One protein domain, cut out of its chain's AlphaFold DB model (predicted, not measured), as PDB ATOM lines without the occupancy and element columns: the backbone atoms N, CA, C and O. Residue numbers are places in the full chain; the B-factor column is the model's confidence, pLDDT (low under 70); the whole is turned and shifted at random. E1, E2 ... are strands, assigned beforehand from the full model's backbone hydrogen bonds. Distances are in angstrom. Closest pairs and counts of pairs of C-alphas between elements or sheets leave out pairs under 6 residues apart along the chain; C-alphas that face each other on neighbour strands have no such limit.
ATOM      1  N   ALA A 122      21.529 -17.282   4.637       88.19
ATOM      2  CA  ALA A 122      20.656 -17.883   3.623       88.19
ATOM      3  C   ALA A 122      20.193 -19.304   3.994       88.19
ATOM      4  O   ALA A 122      20.435 -20.264   3.261       88.19
ATOM      5  N   VAL A 123      19.558 -19.442   5.156       87.06
ATOM      6  CA  VAL A 123      19.143 -20.722   5.745       87.06
ATOM      7  C   VAL A 123      17.631 -20.773   5.962       87.06
ATOM      8  O   VAL A 123      16.983 -19.736   6.107       87.06
ATOM      9  N   ALA A 124      17.066 -21.980   5.988       89.19
ATOM     10  CA  ALA A 124      15.666 -22.200   6.358       89.19
ATOM     11  C   ALA A 124      15.450 -22.135   7.879       89.19
ATOM     12  O   ALA A 124      14.371 -21.773   8.331       89.19
ATOM     13  N   GLU A 125      16.470 -22.464   8.676       92.00
ATOM     14  CA  GLU A 125      16.423 -22.438  10.140       92.00
ATOM     15  C   GLU A 125      17.744 -21.904  10.700       92.00
ATOM     16  O   GLU A 125      18.827 -22.256  10.229       92.00
ATOM     17  N   LYS A 126      17.643 -21.060  11.724       87.56
ATOM     18  CA  LYS A 126      18.756 -20.465  12.454       87.56
ATOM     19  C   LYS A 126      18.537 -20.684  13.946       87.56
ATOM     20  O   LYS A 126      17.516 -20.284  14.496       87.56
ATOM     21  N   THR A 127      19.526 -21.274  14.611       89.12
ATOM     22  CA  THR A 127      19.630 -21.192  16.074       89.12
ATOM     23  C   THR A 127      20.303 -19.870  16.419       89.12
ATOM     24  O   THR A 127      21.394 -19.586  15.920       89.12
ATOM     25  N   LEU A 128      19.619 -19.048  17.203       81.19
ATOM     26  CA  LEU A 128      20.090 -17.756  17.673       81.19
ATOM     27  C   LEU A 128      21.122 -17.958  18.772       81.19
ATOM     28  O   LEU A 128      21.047 -18.907  19.558       81.19
ATOM     29  N   THR A 129      22.077 -17.042  18.842       78.81
ATOM     30  CA  THR A 129      23.133 -17.088  19.851       78.81
ATOM     31  C   THR A 129      22.587 -16.584  21.187       78.81
ATOM     32  O   THR A 129      22.890 -15.484  21.646       78.81
ATOM     33  N   LEU A 130      21.744 -17.392  21.829       68.00
ATOM     34  CA  LEU A 130      21.215 -17.075  23.145       68.00
ATOM     35  C   LEU A 130      22.341 -17.187  24.180       68.00
ATOM     36  O   LEU A 130      22.906 -18.259  24.397       68.00
ATOM     37  N   GLY A 131      22.650 -16.088  24.871       59.12
ATOM     38  CA  GLY A 131      23.368 -16.191  26.143       59.12
ATOM     39  C   GLY A 131      22.595 -17.094  27.121       59.12
ATOM     40  O   GLY A 131      21.400 -17.323  26.946       59.12
ATOM     41  N   ALA A 132      23.249 -17.608  28.165       46.62
ATOM     42  CA  ALA A 132      22.591 -18.490  29.133       46.62
ATOM     43  C   ALA A 132      21.269 -17.889  29.673       46.62
ATOM     44  O   ALA A 132      21.269 -16.780  30.208       46.62
ATOM     45  N   GLY A 133      20.163 -18.636  29.533       44.78
ATOM     46  CA  GLY A 133      18.872 -18.372  30.189       44.78
ATOM     47  C   GLY A 133      18.064 -17.181  29.665       44.78
ATOM     48  O   GLY A 133      17.518 -16.446  30.478       44.78
ATOM     49  N   LYS A 134      18.016 -16.957  28.346       53.75
ATOM     50  CA  LYS A 134      17.606 -15.668  27.773       53.75
ATOM     51  C   LYS A 134      16.744 -15.794  26.529       53.75
ATOM     52  O   LYS A 134      17.234 -16.306  25.531       53.75
ATOM     53  N   ILE A 135      15.518 -15.263  26.545       53.47
ATOM     54  CA  ILE A 135      14.683 -15.227  25.339       53.47
ATOM     55  C   ILE A 135      13.759 -13.997  25.240       53.47
ATOM     56  O   ILE A 135      13.182 -13.549  26.231       53.47
ATOM     57  N   ILE A 136      13.675 -13.545  23.984       50.81
ATOM     58  CA  ILE A 136      12.801 -12.630  23.229       50.81
ATOM     59  C   ILE A 136      11.413 -12.377  23.827       50.81
ATOM     60  O   ILE A 136      10.600 -13.286  23.952       50.81
ATOM     61  N   SER A 137      11.109 -11.101  24.078       45.16
ATOM     62  CA  SER A 137       9.741 -10.595  23.946       45.16
ATOM     63  C   SER A 137       9.623  -9.886  22.602       45.16
ATOM     64  O   SER A 137      10.314  -8.889  22.377       45.16
ATOM     65  N   ILE A 138       8.752 -10.379  21.725       48.75
ATOM     66  CA  ILE A 138       8.277  -9.612  20.571       48.75
ATOM     67  C   ILE A 138       7.205  -8.673  21.136       48.75
ATOM     68  O   ILE A 138       6.077  -9.087  21.381       48.75
ATOM     69  N   ASP A 139       7.600  -7.457  21.508       41.62
ATOM     70  CA  ASP A 139       6.742  -6.570  22.306       41.62
ATOM     71  C   ASP A 139       5.481  -6.111  21.537       41.62
ATOM     72  O   ASP A 139       5.512  -5.889  20.326       41.62
ATOM     73  N   ASP A 140       4.367  -5.960  22.258       40.81
ATOM     74  CA  ASP A 140       3.000  -5.702  21.756       40.81
ATOM     75  C   ASP A 140       2.683  -4.194  21.628       40.81
ATOM     76  O   ASP A 140       1.539  -3.789  21.430       40.81
ATOM     77  N   ALA A 141       3.683  -3.324  21.774       37.22
ATOM     78  CA  ALA A 141       3.479  -1.884  21.699       37.22
ATOM     79  C   ALA A 141       3.695  -1.359  20.272       37.22
ATOM     80  O   ALA A 141       4.758  -1.527  19.674       37.22
ATOM     81  N   THR A 142       2.676  -0.676  19.752       32.34
ATOM     82  CA  THR A 142       2.748   0.250  18.616       32.34
ATOM     83  C   THR A 142       4.023   1.108  18.696       32.34
ATOM     84  O   THR A 142       4.364   1.580  19.786       32.34
ATOM     85  N   PRO A 143       4.730   1.360  17.578       33.12
ATOM     86  CA  PRO A 143       5.959   2.140  17.600       33.12
ATOM     87  C   PRO A 143       5.646   3.603  17.926       33.12
ATOM     88  O   PRO A 143       4.961   4.265  17.151       33.12
ATOM     89  N   SER A 144       6.127   4.116  19.066       29.77
ATOM     90  CA  SER A 144       6.806   5.426  19.199       29.77
ATOM     91  C   SER A 144       6.869   5.965  20.646       29.77
ATOM     92  O   SER A 144       5.856   6.062  21.324       29.77
ATOM     93  N   ALA A 145       8.101   6.345  21.039       26.80
ATOM     94  CA  ALA A 145       8.561   7.477  21.880       26.80
ATOM     95  C   ALA A 145       7.914   7.710  23.282       26.80
ATOM     96  O   ALA A 145       6.707   7.773  23.417       26.80
ATOM     97  N   THR A 146       8.601   7.966  24.409       25.98
ATOM     98  CA  THR A 146       9.971   8.429  24.699       25.98
ATOM     99  C   THR A 146      10.341   8.050  26.144       25.98
ATOM    100  O   THR A 146       9.667   8.472  27.076       25.98
ATOM    101  N   VAL A 147      11.456   7.351  26.350       27.52
ATOM    102  CA  VAL A 147      12.346   7.540  27.510       27.52
ATOM    103  C   VAL A 147      13.756   7.493  26.921       27.52
ATOM    104  O   VAL A 147      14.003   6.682  26.035       27.52
ATOM    105  N   ALA A 148      14.623   8.419  27.324       28.33
ATOM    106  CA  ALA A 148      15.967   8.706  26.809       28.33
ATOM    107  C   ALA A 148      16.877   7.482  26.496       28.33
ATOM    108  O   ALA A 148      17.831   7.212  27.219       28.33
ATOM    109  N   GLY A 149      16.606   6.755  25.405       28.94
ATOM    110  CA  GLY A 149      17.301   5.511  25.042       28.94
ATOM    111  C   GLY A 149      16.393   4.518  24.307       28.94
ATOM    112  O   GLY A 149      16.149   3.425  24.802       28.94
ATOM    113  N   ALA A 150      15.855   4.941  23.159       28.97
ATOM    114  CA  ALA A 150      14.802   4.285  22.378       28.97
ATOM    115  C   ALA A 150      14.908   2.751  22.216       28.97
ATOM    116  O   ALA A 150      15.954   2.210  21.857       28.97
ATOM    117  N   ILE A 151      13.756   2.086  22.370       30.56
ATOM    118  CA  ILE A 151      13.484   0.723  21.898       30.56
ATOM    119  C   ILE A 151      13.477   0.768  20.369       30.56
ATOM    120  O   ILE A 151      12.628   1.426  19.766       30.56
ATOM    121  N   VAL A 152      14.458   0.114  19.748       29.67
ATOM    122  CA  VAL A 152      14.511  -0.031  18.294       29.67
ATOM    123  C   VAL A 152      13.633  -1.202  17.903       29.67
ATOM    124  O   VAL A 152      13.819  -2.318  18.383       29.67
ATOM    125  N   ASP A 153      12.702  -0.886  17.015       37.75
ATOM    126  CA  ASP A 153      11.839  -1.805  16.308       37.75
ATOM    127  C   ASP A 153      12.596  -3.039  15.798       37.75
ATOM    128  O   ASP A 153      13.741  -3.001  15.324       37.75
ATOM    129  N   ASP A 154      11.900  -4.144  15.958       46.41
ATOM    130  CA  ASP A 154      12.341  -5.514  15.825       46.41
ATOM    131  C   ASP A 154      11.907  -5.983  14.436       46.41
ATOM    132  O   ASP A 154      10.817  -6.514  14.239       46.41
ATOM    133  N   THR A 155      12.714  -5.631  13.426       44.88
ATOM    134  CA  THR A 155      12.696  -6.186  12.058       44.88
ATOM    135  C   THR A 155      13.978  -5.760  11.301       44.88
ATOM    136  O   THR A 155      14.541  -4.718  11.617       44.88
ATOM    137  N   VAL A 156      14.582  -6.461  10.327       48.47
ATOM    138  CA  VAL A 156      14.053  -7.296   9.238       48.47
ATOM    139  C   VAL A 156      15.078  -8.388   8.874       48.47
ATOM    140  O   VAL A 156      16.192  -8.088   8.428       48.47
ATOM    141  N   ALA A 157      14.667  -9.656   8.926       49.94
ATOM    142  CA  ALA A 157      15.184 -10.628   7.972       49.94
ATOM    143  C   ALA A 157      14.642 -10.196   6.608       49.94
ATOM    144  O   ALA A 157      13.456 -10.401   6.351       49.94
ATOM    145  N   THR A 158      15.428  -9.445   5.826       54.16
ATOM    146  CA  THR A 158      14.989  -8.780   4.589       54.16
ATOM    147  C   THR A 158      14.144  -9.745   3.747       54.16
ATOM    148  O   THR A 158      14.683 -10.707   3.211       54.16
ATOM    149  N   GLY A 159      12.822  -9.530   3.682       66.12
ATOM    150  CA  GLY A 159      11.884 -10.396   2.949       66.12
ATOM    151  C   GLY A 159      10.718 -10.978   3.761       66.12
ATOM    152  O   GLY A 159       9.647 -11.182   3.189       66.12
ATOM    153  N   ALA A 160      10.862 -11.173   5.078       79.81
ATOM    154  CA  ALA A 160       9.780 -11.720   5.903       79.81
ATOM    155  C   ALA A 160       8.621 -10.718   6.074       79.81
ATOM    156  O   ALA A 160       8.819  -9.559   6.446       79.81
ATOM    157  N   LYS A 161       7.394 -11.177   5.820       86.81
ATOM    158  CA  LYS A 161       6.153 -10.398   5.930       86.81
ATOM    159  C   LYS A 161       5.565 -10.400   7.337       86.81
ATOM    160  O   LYS A 161       4.881  -9.446   7.707       86.81
ATOM    161  N   ALA A 162       5.849 -11.438   8.119       88.50
ATOM    162  CA  ALA A 162       5.385 -11.576   9.491       88.50
ATOM    163  C   ALA A 162       6.349 -12.427  10.332       88.50
ATOM    164  O   ALA A 162       7.158 -13.181   9.788       88.50
ATOM    165  N   PHE A 163       6.223 -12.324  11.653       87.69
ATOM    166  CA  PHE A 163       6.846 -13.223  12.624       87.69
ATOM    167  C   PHE A 163       5.782 -13.820  13.537       87.69
ATOM    168  O   PHE A 163       4.865 -13.111  13.945       87.69
ATOM    169  N   VAL A 164       5.909 -15.105  13.858       90.56
ATOM    170  CA  VAL A 164       4.992 -15.829  14.740       90.56
ATOM    171  C   VAL A 164       5.742 -16.308  15.969       90.56
ATOM    172  O   VAL A 164       6.608 -17.173  15.868       90.56
ATOM    173  N   ASP A 165       5.392 -15.759  17.129       88.25
ATOM    174  CA  ASP A 165       5.802 -16.298  18.421       88.25
ATOM    175  C   ASP A 165       4.936 -17.510  18.749       88.25
ATOM    176  O   ASP A 165       3.726 -17.399  18.975       88.25
ATOM    177  N   LEU A 166       5.571 -18.674  18.778       89.75
ATOM    178  CA  LEU A 166       4.877 -19.940  18.945       89.75
ATOM    179  C   LEU A 166       4.353 -20.138  20.367       89.75
ATOM    180  O   LEU A 166       3.326 -20.775  20.564       89.75
ATOM    181  N   GLU A 167       5.008 -19.571  21.375       84.94
ATOM    182  CA  GLU A 167       4.624 -19.751  22.778       84.94
ATOM    183  C   GLU A 167       3.564 -18.758  23.232       84.94
ATOM    184  O   GLU A 167       2.764 -19.071  24.123       84.94
ATOM    185  N   MET A 168       3.567 -17.569  22.631       79.62
ATOM    186  CA  MET A 168       2.605 -16.505  22.902       79.62
ATOM    187  C   MET A 168       1.432 -16.486  21.922       79.62
ATOM    188  O   MET A 168       0.470 -15.751  22.160       79.62
ATOM    189  N   GLY A 169       1.511 -17.250  20.828       87.31
ATOM    190  CA  GLY A 169       0.536 -17.203  19.745       87.31
ATOM    191  C   GLY A 169       0.425 -15.805  19.141       87.31
ATOM    192  O   GLY A 169      -0.667 -15.385  18.777       87.31
ATOM    193  N   GLN A 170       1.511 -15.031  19.111       87.00
ATOM    194  CA  GLN A 170       1.494 -13.667  18.586       87.00
ATOM    195  C   GLN A 170       2.013 -13.643  17.161       87.00
ATOM    196  O   GLN A 170       3.099 -14.140  16.887       87.00
ATOM    197  N   VAL A 171       1.260 -13.009  16.268       89.56
ATOM    198  CA  VAL A 171       1.677 -12.761  14.891       89.56
ATOM    199  C   VAL A 171       1.964 -11.279  14.735       89.56
ATOM    200  O   VAL A 171       1.049 -10.457  14.738       89.56
ATOM    201  N   ARG A 172       3.236 -10.919  14.588       86.19
ATOM    202  CA  ARG A 172       3.647  -9.557  14.256       86.19
ATOM    203  C   ARG A 172       3.695  -9.407  12.744       86.19
ATOM    204  O   ARG A 172       4.538 -10.014  12.088       86.19
ATOM    205  N   ILE A 173       2.817  -8.572  12.196       85.62
ATOM    206  CA  ILE A 173       2.819  -8.241  10.770       85.62
ATOM    207  C   ILE A 173       3.821  -7.112  10.521       85.62
ATOM    208  O   ILE A 173       3.631  -5.988  10.982       85.62
ATOM    209  N   VAL A 174       4.871  -7.420   9.763       80.69
ATOM    210  CA  VAL A 174       5.980  -6.509   9.446       80.69
ATOM    211  C   VAL A 174       5.618  -5.599   8.287       80.69
ATOM    212  O   VAL A 174       5.811  -4.390   8.325       80.69
ATOM    213  N   THR A 175       5.114  -6.207   7.217       81.38
ATOM    214  CA  THR A 175       4.669  -5.493   6.027       81.38
ATOM    215  C   THR A 175       3.176  -5.710   5.903       81.38
ATOM    216  O   THR A 175       2.723  -6.858   5.868       81.38
ATOM    217  N   GLY A 176       2.417  -4.613   5.839       76.12
ATOM    218  CA  GLY A 176       0.973  -4.672   5.646       76.12
ATOM    219  C   GLY A 176       0.629  -5.563   4.452       76.12
ATOM    220  O   GLY A 176       1.282  -5.480   3.410       76.12
ATOM    221  N   ALA A 177      -0.353  -6.445   4.636       77.25
ATOM    222  CA  ALA A 177      -0.889  -7.248   3.545       77.25
ATOM    223  C   ALA A 177      -1.515  -6.348   2.479       77.25
ATOM    224  O   ALA A 177      -2.046  -5.277   2.787       77.25
ATOM    225  N   THR A 178      -1.508  -6.835   1.240       84.12
ATOM    226  CA  THR A 178      -2.377  -6.271   0.200       84.12
ATOM    227  C   THR A 178      -3.833  -6.649   0.487       84.12
ATOM    228  O   THR A 178      -4.736  -5.851   0.239       84.12
ATOM    229  N   ASN A 179      -4.058  -7.834   1.070       91.31
ATOM    230  CA  ASN A 179      -5.369  -8.338   1.472       91.31
ATOM    231  C   ASN A 179      -5.438  -8.639   2.986       91.31
ATOM    232  O   ASN A 179      -4.999  -7.841   3.816       91.31
ATOM    233  N   LYS A 180      -6.043  -9.776   3.359       92.69
ATOM    234  CA  LYS A 180      -6.015 -10.336   4.711       92.69
ATOM    235  C   LYS A 180      -4.901 -11.368   4.818       92.69
ATOM    236  O   LYS A 180      -4.644 -12.097   3.859       92.69
ATOM    237  N   TYR A 181      -4.306 -11.470   6.000       94.81
ATOM    238  CA  TYR A 181      -3.479 -12.619   6.330       94.81
ATOM    239  C   TYR A 181      -4.328 -13.738   6.934       94.81
ATOM    240  O   TYR A 181      -5.118 -13.518   7.852       94.81
ATOM    241  N   TRP A 182      -4.107 -14.943   6.422       96.25
ATOM    242  CA  TRP A 182      -4.662 -16.193   6.925       96.25
ATOM    243  C   TRP A 182      -3.520 -17.036   7.478       96.25
ATOM    244  O   TRP A 182      -2.492 -17.169   6.810       96.25
ATOM    245  N   VAL A 183      -3.680 -17.594   8.677       97.00
ATOM    246  CA  VAL A 183      -2.640 -18.404   9.328       97.00
ATOM    247  C   VAL A 183      -3.141 -19.820   9.547       97.00
ATOM    248  O   VAL A 183      -4.155 -20.025  10.205       97.00
ATOM    249  N   SER A 184      -2.415 -20.798   9.019       97.62
ATOM    250  CA  SER A 184      -2.634 -22.219   9.310       97.62
ATOM    251  C   SER A 184      -1.478 -22.745  10.146       97.62
ATOM    252  O   SER A 184      -0.334 -22.351   9.922       97.62
ATOM    253  N   TYR A 185      -1.762 -23.598  11.123       97.50
ATOM    254  CA  TYR A 185      -0.759 -24.093  12.068       97.50
ATOM    255  C   TYR A 185      -1.261 -25.331  12.811       97.50
ATOM    256  O   TYR A 185      -2.442 -25.669  12.731       97.50
ATOM    257  N   LYS A 186      -0.382 -26.009  13.557       96.12
ATOM    258  CA  LYS A 186      -0.803 -27.067  14.483       96.12
ATOM    259  C   LYS A 186      -0.746 -26.614  15.936       96.12
ATOM    260  O   LYS A 186       0.148 -25.876  16.337       96.12
ATOM    261  N   TYR A 187      -1.713 -27.077  16.719       92.12
ATOM    262  CA  TYR A 187      -1.811 -26.871  18.159       92.12
ATOM    263  C   TYR A 187      -1.985 -28.227  18.844       92.12
ATOM    264  O   TYR A 187      -3.048 -28.854  18.746       92.12
ATOM    265  N   GLY A 188      -0.937 -28.706  19.520       88.88
ATOM    266  CA  GLY A 188      -0.974 -30.010  20.185       88.88
ATOM    267  C   GLY A 188      -1.232 -31.151  19.198       88.88
ATOM    268  O   GLY A 188      -2.007 -32.060  19.489       88.88
ATOM    269  N   GLY A 189      -0.650 -31.058  18.001       91.88
ATOM    270  CA  GLY A 189      -0.825 -31.992  16.894       91.88
ATOM    271  C   GLY A 189      -2.089 -31.787  16.055       91.88
ATOM    272  O   GLY A 189      -2.162 -32.330  14.951       91.88
ATOM    273  N   ASN A 190      -3.064 -31.000  16.523       92.62
ATOM    274  CA  ASN A 190      -4.300 -30.737  15.784       92.62
ATOM    275  C   ASN A 190      -4.098 -29.612  14.775       92.62
ATOM    276  O   ASN A 190      -3.546 -28.571  15.116       92.62
ATOM    277  N   GLN A 191      -4.587 -29.813  13.557       96.31
ATOM    278  CA  GLN A 191      -4.537 -28.816  12.496       96.31
ATOM    279  C   GLN A 191      -5.573 -27.707  12.740       96.31
ATOM    280  O   GLN A 191      -6.747 -27.995  12.971       96.31
ATOM    281  N   ILE A 192      -5.128 -26.453  12.663       95.50
ATOM    282  CA  ILE A 192      -5.958 -25.250  12.596       95.50
ATOM    283  C   ILE A 192      -5.803 -24.672  11.190       95.50
ATOM    284  O   ILE A 192      -4.700 -24.300  10.783       95.50
ATOM    285  N   ASP A 193      -6.907 -24.615  10.453       96.81
ATOM    286  CA  ASP A 193      -6.920 -24.185   9.058       96.81
ATOM    287  C   ASP A 193      -7.371 -22.734   8.928       96.81
ATOM    288  O   ASP A 193      -8.459 -22.370   9.374       96.81
ATOM    289  N   HIS A 194      -6.515 -21.929   8.290       96.44
ATOM    290  CA  HIS A 194      -6.816 -20.585   7.800       96.44
ATOM    291  C   HIS A 194      -7.526 -19.692   8.829       96.44
ATOM    292  O   HIS A 194      -8.617 -19.174   8.592       96.44
ATOM    293  N   GLU A 195      -6.892 -19.468   9.976       95.56
ATOM    294  CA  GLU A 195      -7.353 -18.474  10.942       95.56
ATOM    295  C   GLU A 195      -7.200 -17.054  10.357       95.56
ATOM    296  O   GLU A 195      -6.102 -16.658   9.958       95.56
ATOM    297  N   ASP A 196      -8.295 -16.283  10.295       94.81
ATOM    298  CA  ASP A 196      -8.285 -14.879   9.848       94.81
ATOM    299  C   ASP A 196      -7.662 -13.992  10.937       94.81
ATOM    300  O   ASP A 196      -8.289 -13.712  11.961       94.81
ATOM    301  N   ILE A 197      -6.437 -13.513  10.705       92.62
ATOM    302  CA  ILE A 197      -5.766 -12.564  11.608       92.62
ATOM    303  C   ILE A 197      -5.959 -11.101  11.168       92.62
ATOM    304  O   ILE A 197      -5.434 -10.171  11.789       92.62
ATOM    305  N   GLY A 198      -6.752 -10.869  10.120       90.50
ATOM    306  CA  GLY A 198      -7.100  -9.564   9.576       90.50
ATOM    307  C   GLY A 198      -6.036  -8.967   8.655       90.50
ATOM    308  O   GLY A 198      -5.185  -9.653   8.093       90.50
ATOM    309  N   SER A 199      -6.107  -7.648   8.479       86.69
ATOM    310  CA  SER A 199      -5.195  -6.863   7.641       86.69
ATOM    311  C   SER A 199      -4.443  -5.795   8.454       86.69
ATOM    312  O   SER A 199      -4.696  -5.599   9.652       86.69
ATOM    313  N   GLY A 200      -3.511  -5.104   7.785       82.50
ATOM    314  CA  GLY A 200      -2.719  -3.999   8.337       82.50
ATOM    315  C   GLY A 200      -1.477  -4.424   9.129       82.50
ATOM    316  O   GLY A 200      -1.306  -5.587   9.483       82.50
ATOM    317  N   THR A 201      -0.592  -3.466   9.407       77.50
ATOM    318  CA  THR A 201       0.590  -3.656  10.265       77.50
ATOM    319  C   THR A 201       0.175  -3.580  11.731       77.50
ATOM    320  O   THR A 201       0.001  -2.492  12.281       77.50
ATOM    321  N   ALA A 202      -0.038  -4.732  12.358       78.25
ATOM    322  CA  ALA A 202      -0.338  -4.828  13.780       78.25
ATOM    323  C   ALA A 202       0.126  -6.175  14.340       78.25
ATOM    324  O   ALA A 202       0.270  -7.152  13.600       78.25
ATOM    325  N   THR A 203       0.302  -6.229  15.657       83.31
ATOM    326  CA  THR A 203       0.401  -7.491  16.388       83.31
ATOM    327  C   THR A 203      -0.993  -8.098  16.509       83.31
ATOM    328  O   THR A 203      -1.955  -7.437  16.907       83.31
ATOM    329  N   LYS A 204      -1.116  -9.362  16.120       87.44
ATOM    330  CA  LYS A 204      -2.339 -10.161  16.188       87.44
ATOM    331  C   LYS A 204      -2.116 -11.332  17.139       87.44
ATOM    332  O   LYS A 204      -0.975 -11.709  17.402       87.44
ATOM    333  N   LYS A 205      -3.199 -11.905  17.658       86.38
ATOM    334  CA  LYS A 205      -3.160 -13.096  18.513       86.38
ATOM    335  C   LYS A 205      -3.879 -14.239  17.814       86.38
ATOM    336  O   LYS A 205      -4.980 -14.029  17.318       86.38
ATOM    337  N   LEU A 206      -3.252 -15.405  17.818       89.38
ATOM    338  CA  LEU A 206      -3.842 -16.669  17.412       89.38
ATOM    339  C   LEU A 206      -4.801 -17.158  18.495       89.38
ATOM    340  O   LEU A 206      -4.563 -16.980  19.694       89.38
ATOM    341  N   ALA A 207      -5.883 -17.803  18.081       85.38
ATOM    342  CA  ALA A 207      -6.881 -18.368  18.976       85.38
ATOM    343  C   ALA A 207      -6.312 -19.519  19.824       85.38
ATOM    344  O   ALA A 207      -6.699 -19.676  20.990       85.38
ATOM    345  N   HIS A 208      -5.372 -20.287  19.258       86.31
ATOM    346  CA  HIS A 208      -4.787 -21.477  19.869       86.31
ATOM    347  C   HIS A 208      -3.257 -21.381  19.940       86.31
ATOM    348  O   HIS A 208      -2.590 -21.069  18.961       86.31
ATOM    349  N   PHE A 209      -2.693 -21.656  21.118       87.81
ATOM    350  CA  PHE A 209      -1.247 -21.693  21.357       87.81
ATOM    351  C   PHE A 209      -0.942 -22.453  22.669       87.81
ATOM    352  O   PHE A 209      -1.815 -22.531  23.545       87.81
ATOM    353  N   PRO A 210       0.265 -23.026  22.855       90.56
ATOM    354  CA  PRO A 210       1.453 -22.884  22.009       90.56
ATOM    355  C   PRO A 210       1.314 -23.564  20.643       90.56
ATOM    356  O   PRO A 210       0.694 -24.615  20.539       90.56
ATOM    357  N   VAL A 211       1.872 -22.948  19.609       92.62
ATOM    358  CA  VAL A 211       1.894 -23.468  18.240       92.62
ATOM    359  C   VAL A 211       3.022 -24.490  18.094       92.62
ATOM    360  O   VAL A 211       4.126 -24.282  18.598       92.62
ATOM    361  N   ASP A 212       2.760 -25.591  17.396       95.00
ATOM    362  CA  ASP A 212       3.761 -26.621  17.136       95.00
ATOM    363  C   ASP A 212       4.833 -26.087  16.168       95.00
ATOM    364  O   ASP A 212       4.522 -25.563  15.093       95.00
ATOM    365  N   TYR A 213       6.105 -26.256  16.530       94.94
ATOM    366  CA  TYR A 213       7.237 -25.755  15.747       94.94
ATOM    367  C   TYR A 213       7.289 -26.340  14.332       94.94
ATOM    368  O   TYR A 213       7.222 -27.552  14.124       94.94
ATOM    369  N   GLY A 214       7.505 -25.469  13.355       95.69
ATOM    370  CA  GLY A 214       7.672 -25.792  11.950       95.69
ATOM    371  C   GLY A 214       6.379 -26.089  11.204       95.69
ATOM    372  O   GLY A 214       6.456 -26.770  10.180       95.69
ATOM    373  N   THR A 215       5.232 -25.648  11.720       96.81
ATOM    374  CA  THR A 215       3.907 -25.955  11.161       96.81
ATOM    375  C   THR A 215       3.172 -24.742  10.602       96.81
ATOM    376  O   THR A 215       2.090 -24.906  10.043       96.81
ATOM    377  N   VAL A 216       3.728 -23.536  10.740       97.25
ATOM    378  CA  VAL A 216       3.032 -22.296  10.402       97.25
ATOM    379  C   VAL A 216       3.092 -22.036   8.902       97.25
ATOM    380  O   VAL A 216       4.153 -22.017   8.281       97.25
ATOM    381  N   VAL A 217       1.934 -21.717   8.337       97.06
ATOM    382  CA  VAL A 217       1.783 -21.185   6.985       97.06
ATOM    383  C   VAL A 217       1.007 -19.880   7.077       97.06
ATOM    384  O   VAL A 217      -0.061 -19.835   7.683       97.06
ATOM    385  N   ILE A 218       1.530 -18.817   6.463       95.50
ATOM    386  CA  ILE A 218       0.845 -17.523   6.360       95.50
ATOM    387  C   ILE A 218       0.564 -17.241   4.892       95.50
ATOM    388  O   ILE A 218       1.470 -17.341   4.068       95.50
ATOM    389  N   GLN A 219      -0.671 -16.861   4.574       96.06
ATOM    390  CA  GLN A 219      -1.106 -16.533   3.217       96.06
ATOM    391  C   GLN A 219      -1.695 -15.119   3.159       96.06
ATOM    392  O   GLN A 219      -2.513 -14.769   4.005       96.06
ATOM    393  N   ASP A 220      -1.303 -14.314   2.165       94.94
ATOM    394  CA  ASP A 220      -1.948 -13.031   1.826       94.94
ATOM    395  C   ASP A 220      -3.028 -13.296   0.768       94.94
ATOM    396  O   ASP A 220      -2.718 -13.588  -0.387       94.94
ATOM    397  N   SER A 221      -4.301 -13.244   1.165       95.50
ATOM    398  CA  SER A 221      -5.425 -13.561   0.277       95.50
ATOM    399  C   SER A 221      -6.675 -12.746   0.602       95.50
ATOM    400  O   SER A 221      -7.016 -12.515   1.765       95.50
ATOM    401  N   ALA A 222      -7.397 -12.316  -0.438       95.25
ATOM    402  CA  ALA A 222      -8.670 -11.601  -0.308       95.25
ATOM    403  C   ALA A 222      -9.809 -12.500   0.197       95.25
ATOM    404  O   ALA A 222     -10.709 -12.033   0.896       95.25
ATOM    405  N   THR A 223      -9.759 -13.789  -0.137       95.69
ATOM    406  CA  THR A 223     -10.742 -14.799   0.268       95.69
ATOM    407  C   THR A 223     -10.083 -15.890   1.099       95.69
ATOM    408  O   THR A 223      -8.861 -16.037   1.072       95.69
ATOM    409  N   LEU A 224     -10.898 -16.676   1.804       96.81
ATOM    410  CA  LEU A 224     -10.442 -17.869   2.515       96.81
ATOM    411  C   LEU A 224      -9.645 -18.772   1.548       96.81
ATOM    412  O   LEU A 224     -10.194 -19.135   0.501       96.81
ATOM    413  N   PRO A 225      -8.370 -19.094   1.837       97.12
ATOM    414  CA  PRO A 225      -7.590 -19.978   0.984       97.12
ATOM    415  C   PRO A 225      -8.168 -21.398   0.965       97.12
ATOM    416  O   PRO A 225      -8.865 -21.819   1.882       97.12
ATOM    417  N   THR A 226      -7.884 -22.143  -0.102       97.06
ATOM    418  CA  THR A 226      -8.344 -23.538  -0.275       97.06
ATOM    419  C   THR A 226      -7.209 -24.556  -0.158       97.06
ATOM    420  O   THR A 226      -7.449 -25.760  -0.165       97.06
ATOM    421  N   ASP A 227      -5.976 -24.070  -0.029       96.56
ATOM    422  CA  ASP A 227      -4.749 -24.844   0.121       96.56
ATOM    423  C   ASP A 227      -3.765 -24.087   1.038       96.56
ATOM    424  O   ASP A 227      -4.099 -23.025   1.573       96.56
ATOM    425  N   TYR A 228      -2.552 -24.618   1.210       96.00
ATOM    426  CA  TYR A 228      -1.485 -24.023   2.031       96.00
ATOM    427  C   TYR A 228      -0.339 -23.409   1.203       96.00
ATOM    428  O   TYR A 228       0.731 -23.123   1.733       96.00
ATOM    429  N   THR A 229      -0.519 -23.249  -0.105       94.94
ATOM    430  CA  THR A 229       0.562 -22.904  -1.049       94.94
ATOM    431  C   THR A 229       0.267 -21.616  -1.803       94.94
ATOM    432  O   THR A 229       1.130 -20.750  -1.946       94.94
ATOM    433  N   THR A 230      -0.962 -21.464  -2.278       94.94
ATOM    434  CA  THR A 230      -1.409 -20.320  -3.060       94.94
ATOM    435  C   THR A 230      -1.469 -19.091  -2.160       94.94
ATOM    436  O   THR A 230      -2.145 -19.084  -1.132       94.94
ATOM    437  N   GLY A 231      -0.722 -18.046  -2.526       93.19
ATOM    438  CA  GLY A 231      -0.603 -16.819  -1.733       93.19
ATOM    439  C   GLY A 231       0.249 -16.952  -0.466       93.19
ATOM    440  O   GLY A 231       0.245 -16.025   0.341       93.19
ATOM    441  N   ALA A 232       0.976 -18.063  -0.275       94.69
ATOM    442  CA  ALA A 232       1.886 -18.218   0.855       94.69
ATOM    443  C   ALA A 232       2.978 -17.140   0.827       94.69
ATOM    444  O   ALA A 232       3.628 -16.910  -0.195       94.69
ATOM    445  N   VAL A 233       3.182 -16.477   1.962       92.38
ATOM    446  CA  VAL A 233       4.216 -15.458   2.138       92.38
ATOM    447  C   VAL A 233       5.334 -15.979   3.029       92.38
ATOM    448  O   VAL A 233       5.127 -16.807   3.920       92.38
ATOM    449  N   GLN A 234       6.541 -15.463   2.816       90.56
ATOM    450  CA  GLN A 234       7.648 -15.736   3.719       90.56
ATOM    451  C   GLN A 234       7.398 -15.066   5.070       90.56
ATOM    452  O   GLN A 234       7.193 -13.856   5.147       90.56
ATOM    453  N   ALA A 235       7.453 -15.850   6.137       90.19
ATOM    454  CA  ALA A 235       7.372 -15.405   7.517       90.19
ATOM    455  C   ALA A 235       8.417 -16.140   8.370       90.19
ATOM    456  O   ALA A 235       9.035 -17.103   7.915       90.19
ATOM    457  N   GLY A 236       8.647 -15.655   9.588       89.50
ATOM    458  CA  GLY A 236       9.522 -16.296  10.565       89.50
ATOM    459  C   GLY A 236       8.731 -16.936  11.703       89.50
ATOM    460  O   GLY A 236       8.014 -16.243  12.411       89.50
ATOM    461  N   GLU A 237       8.890 -18.234  11.922       91.44
ATOM    462  CA  GLU A 237       8.502 -18.894  13.165       91.44
ATOM    463  C   GLU A 237       9.583 -18.691  14.217       91.44
ATOM    464  O   GLU A 237      10.752 -19.014  13.990       91.44
ATOM    465  N   VAL A 238       9.185 -18.178  15.374       87.19
ATOM    466  CA  VAL A 238      10.076 -17.910  16.494       87.19
ATOM    467  C   VAL A 238       9.738 -18.882  17.615       87.19
ATOM    468  O   VAL A 238       8.763 -18.709  18.348       87.19
ATOM    469  N   ASP A 239      10.574 -19.909  17.761       86.12
ATOM    470  CA  ASP A 239      10.617 -20.690  18.988       86.12
ATOM    471  C   ASP A 239      11.480 -19.926  19.972       86.12
ATOM    472  O   ASP A 239      12.712 -20.039  20.001       86.12
ATOM    473  N   ILE A 240      10.791 -19.120  20.770       74.50
ATOM    474  CA  ILE A 240      11.419 -18.369  21.831       74.50
ATOM    475  C   ILE A 240      12.165 -19.375  22.740       74.50
ATOM    476  O   ILE A 240      13.365 -19.236  22.952       74.50
ATOM    477  N   VAL A 241      11.531 -20.468  23.166       75.38
ATOM    478  CA  VAL A 241      12.094 -21.444  24.110       75.38
ATOM    479  C   VAL A 241      13.418 -22.049  23.658       75.38
ATOM    480  O   VAL A 241      14.333 -22.188  24.472       75.38
ATOM    481  N   ALA A 242      13.499 -22.457  22.400       81.69
ATOM    482  CA  ALA A 242      14.696 -23.082  21.857       81.69
ATOM    483  C   ALA A 242      15.693 -22.061  21.289       81.69
ATOM    484  O   ALA A 242      16.795 -22.449  20.899       81.69
ATOM    485  N   GLY A 243      15.320 -20.780  21.208       80.44
ATOM    486  CA  GLY A 243      16.106 -19.767  20.514       80.44
ATOM    487  C   GLY A 243      16.218 -20.043  19.029       80.44
ATOM    488  O   GLY A 243      17.289 -19.858  18.459       80.44
ATOM    489  N   LYS A 244      15.156 -20.544  18.401       86.31
ATOM    490  CA  LYS A 244      15.181 -20.891  16.983       86.31
ATOM    491  C   LYS A 244      14.297 -19.962  16.175       86.31
ATOM    492  O   LYS A 244      13.172 -19.661  16.558       86.31
ATOM    493  N   LEU A 245      14.807 -19.579  15.015       87.25
ATOM    494  CA  LEU A 245      14.091 -18.843  13.988       87.25
ATOM    495  C   LEU A 245      14.025 -19.711  12.731       87.25
ATOM    496  O   LEU A 245      15.065 -20.083  12.190       87.25
ATOM    497  N   LYS A 246      12.823 -20.022  12.252       91.06
ATOM    498  CA  LYS A 246      12.611 -20.810  11.030       91.06
ATOM    499  C   LYS A 246      11.792 -20.036  10.013       91.06
ATOM    500  O   LYS A 246      10.862 -19.331  10.374       91.06
ATOM    501  N   SER A 247      12.140 -20.154   8.740       91.06
ATOM    502  CA  SER A 247      11.351 -19.594   7.650       91.06
ATOM    503  C   SER A 247      10.149 -20.490   7.361       91.06
ATOM    504  O   SER A 247      10.297 -21.709   7.255       91.06
ATOM    505  N   THR A 248       8.965 -19.899   7.206       92.06
ATOM    506  CA  THR A 248       7.745 -20.630   6.819       92.06
ATOM    507  C   THR A 248       7.758 -21.045   5.348       92.06
ATOM    508  O   THR A 248       7.059 -21.976   4.959       92.06
ATOM    509  N   SER A 249       8.550 -20.367   4.507       88.25
ATOM    510  CA  SER A 249       8.724 -20.718   3.097       88.25
ATOM    511  C   SER A 249      10.123 -20.358   2.587       88.25
ATOM    512  O   SER A 249      10.582 -19.216   2.674       88.25
ATOM    513  N   GLY A 250      10.801 -21.359   2.019       87.75
ATOM    514  CA  GLY A 250      12.152 -21.220   1.478       87.75
ATOM    515  C   GLY A 250      13.209 -20.897   2.539       87.75
ATOM    516  O   GLY A 250      13.102 -21.298   3.696       87.75
ATOM    517  N   ASN A 251      14.248 -20.175   2.118       90.12
ATOM    518  CA  ASN A 251      15.315 -19.693   2.992       90.12
ATOM    519  C   ASN A 251      15.162 -18.187   3.212       90.12
ATOM    520  O   ASN A 251      14.714 -17.466   2.316       90.12
ATOM    521  N   PHE A 252      15.620 -17.691   4.360       84.62
ATOM    522  CA  PHE A 252      15.816 -16.255   4.544       84.62
ATOM    523  C   PHE A 252      16.829 -15.702   3.525       84.62
ATOM    524  O   PHE A 252      17.684 -16.430   3.017       84.62
ATOM    525  N   ALA A 253      16.767 -14.400   3.227       82.19
ATOM    526  CA  ALA A 253      17.793 -13.760   2.404       82.19
ATOM    527  C   ALA A 253      19.158 -13.793   3.114       82.19
ATOM    528  O   ALA A 253      19.221 -13.643   4.333       82.19
ATOM    529  N   ALA A 254      20.261 -13.900   2.365       82.62
ATOM    530  CA  ALA A 254      21.616 -13.934   2.933       82.62
ATOM    531  C   ALA A 254      21.946 -12.717   3.821       82.62
ATOM    532  O   ALA A 254      22.692 -12.840   4.788       82.62
ATOM    533  N   THR A 255      21.362 -11.558   3.508       80.75
ATOM    534  CA  THR A 255      21.525 -10.290   4.239       80.75
ATOM    535  C   THR A 255      20.573 -10.143   5.427       80.75
ATOM    536  O   THR A 255      20.558  -9.099   6.076       80.75
ATOM    537  N   SER A 256      19.745 -11.152   5.698       79.50
ATOM    538  CA  SER A 256      18.773 -11.118   6.783       79.50
ATOM    539  C   SER A 256      19.462 -11.010   8.132       79.50
ATOM    540  O   SER A 256      20.383 -11.772   8.438       79.50
TER     541      SER A 256
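What this domain is: This is residues 122 to 256 of the 336 residues of an uncharacterized protein of Methanosarcinales archaeon (UniProt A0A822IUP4). With little regular structure, a six-strand sheet and a three-strand sheet make a sandwich, partly face to face and crossed at 40 degrees; residues 145 to 150 of a long loop stick out. The printed part has 135 residues, 45 in strands E1 to E9, numbered along the chain, and no named helix: all strand. The orders are E1 E9 E8 E2 E3 E6, mixed, and E5 E4 E7, antiparallel. It is compact, radius of gyration of the C-alphas 14.7 A, spanning 47 by 30 by 30 A.

Where its parts are: The larger sheet has E1, residues 125 to 127, from C-alpha 125 at (16.423, -22.438, 10.140); E9, 244 to 247, to C-alpha 247 at (11.351, -19.594, 7.650); E8, 235 to 239; E2, 162 to 165; E3, 170 to 173; E6, 203 to 205. The smaller has E5, 190 to 198, 22.2 A; E4, 180 to 187, 21.7 A; E7, 217 to 221.

How they stand to each other: E8 and E2 are parallel, 15 degrees, N 236 and O 162 2.9 A apart, within hydrogen-bond range. E4 and E5 form a hairpin, N 192 and O 185 within range at 2.8 A.

The domain as a whole: The printed part has no cut. Links E1 to E2, E6 to E7 and E7 to E8 are long. Residues 130 to 159 have pLDDT under 70.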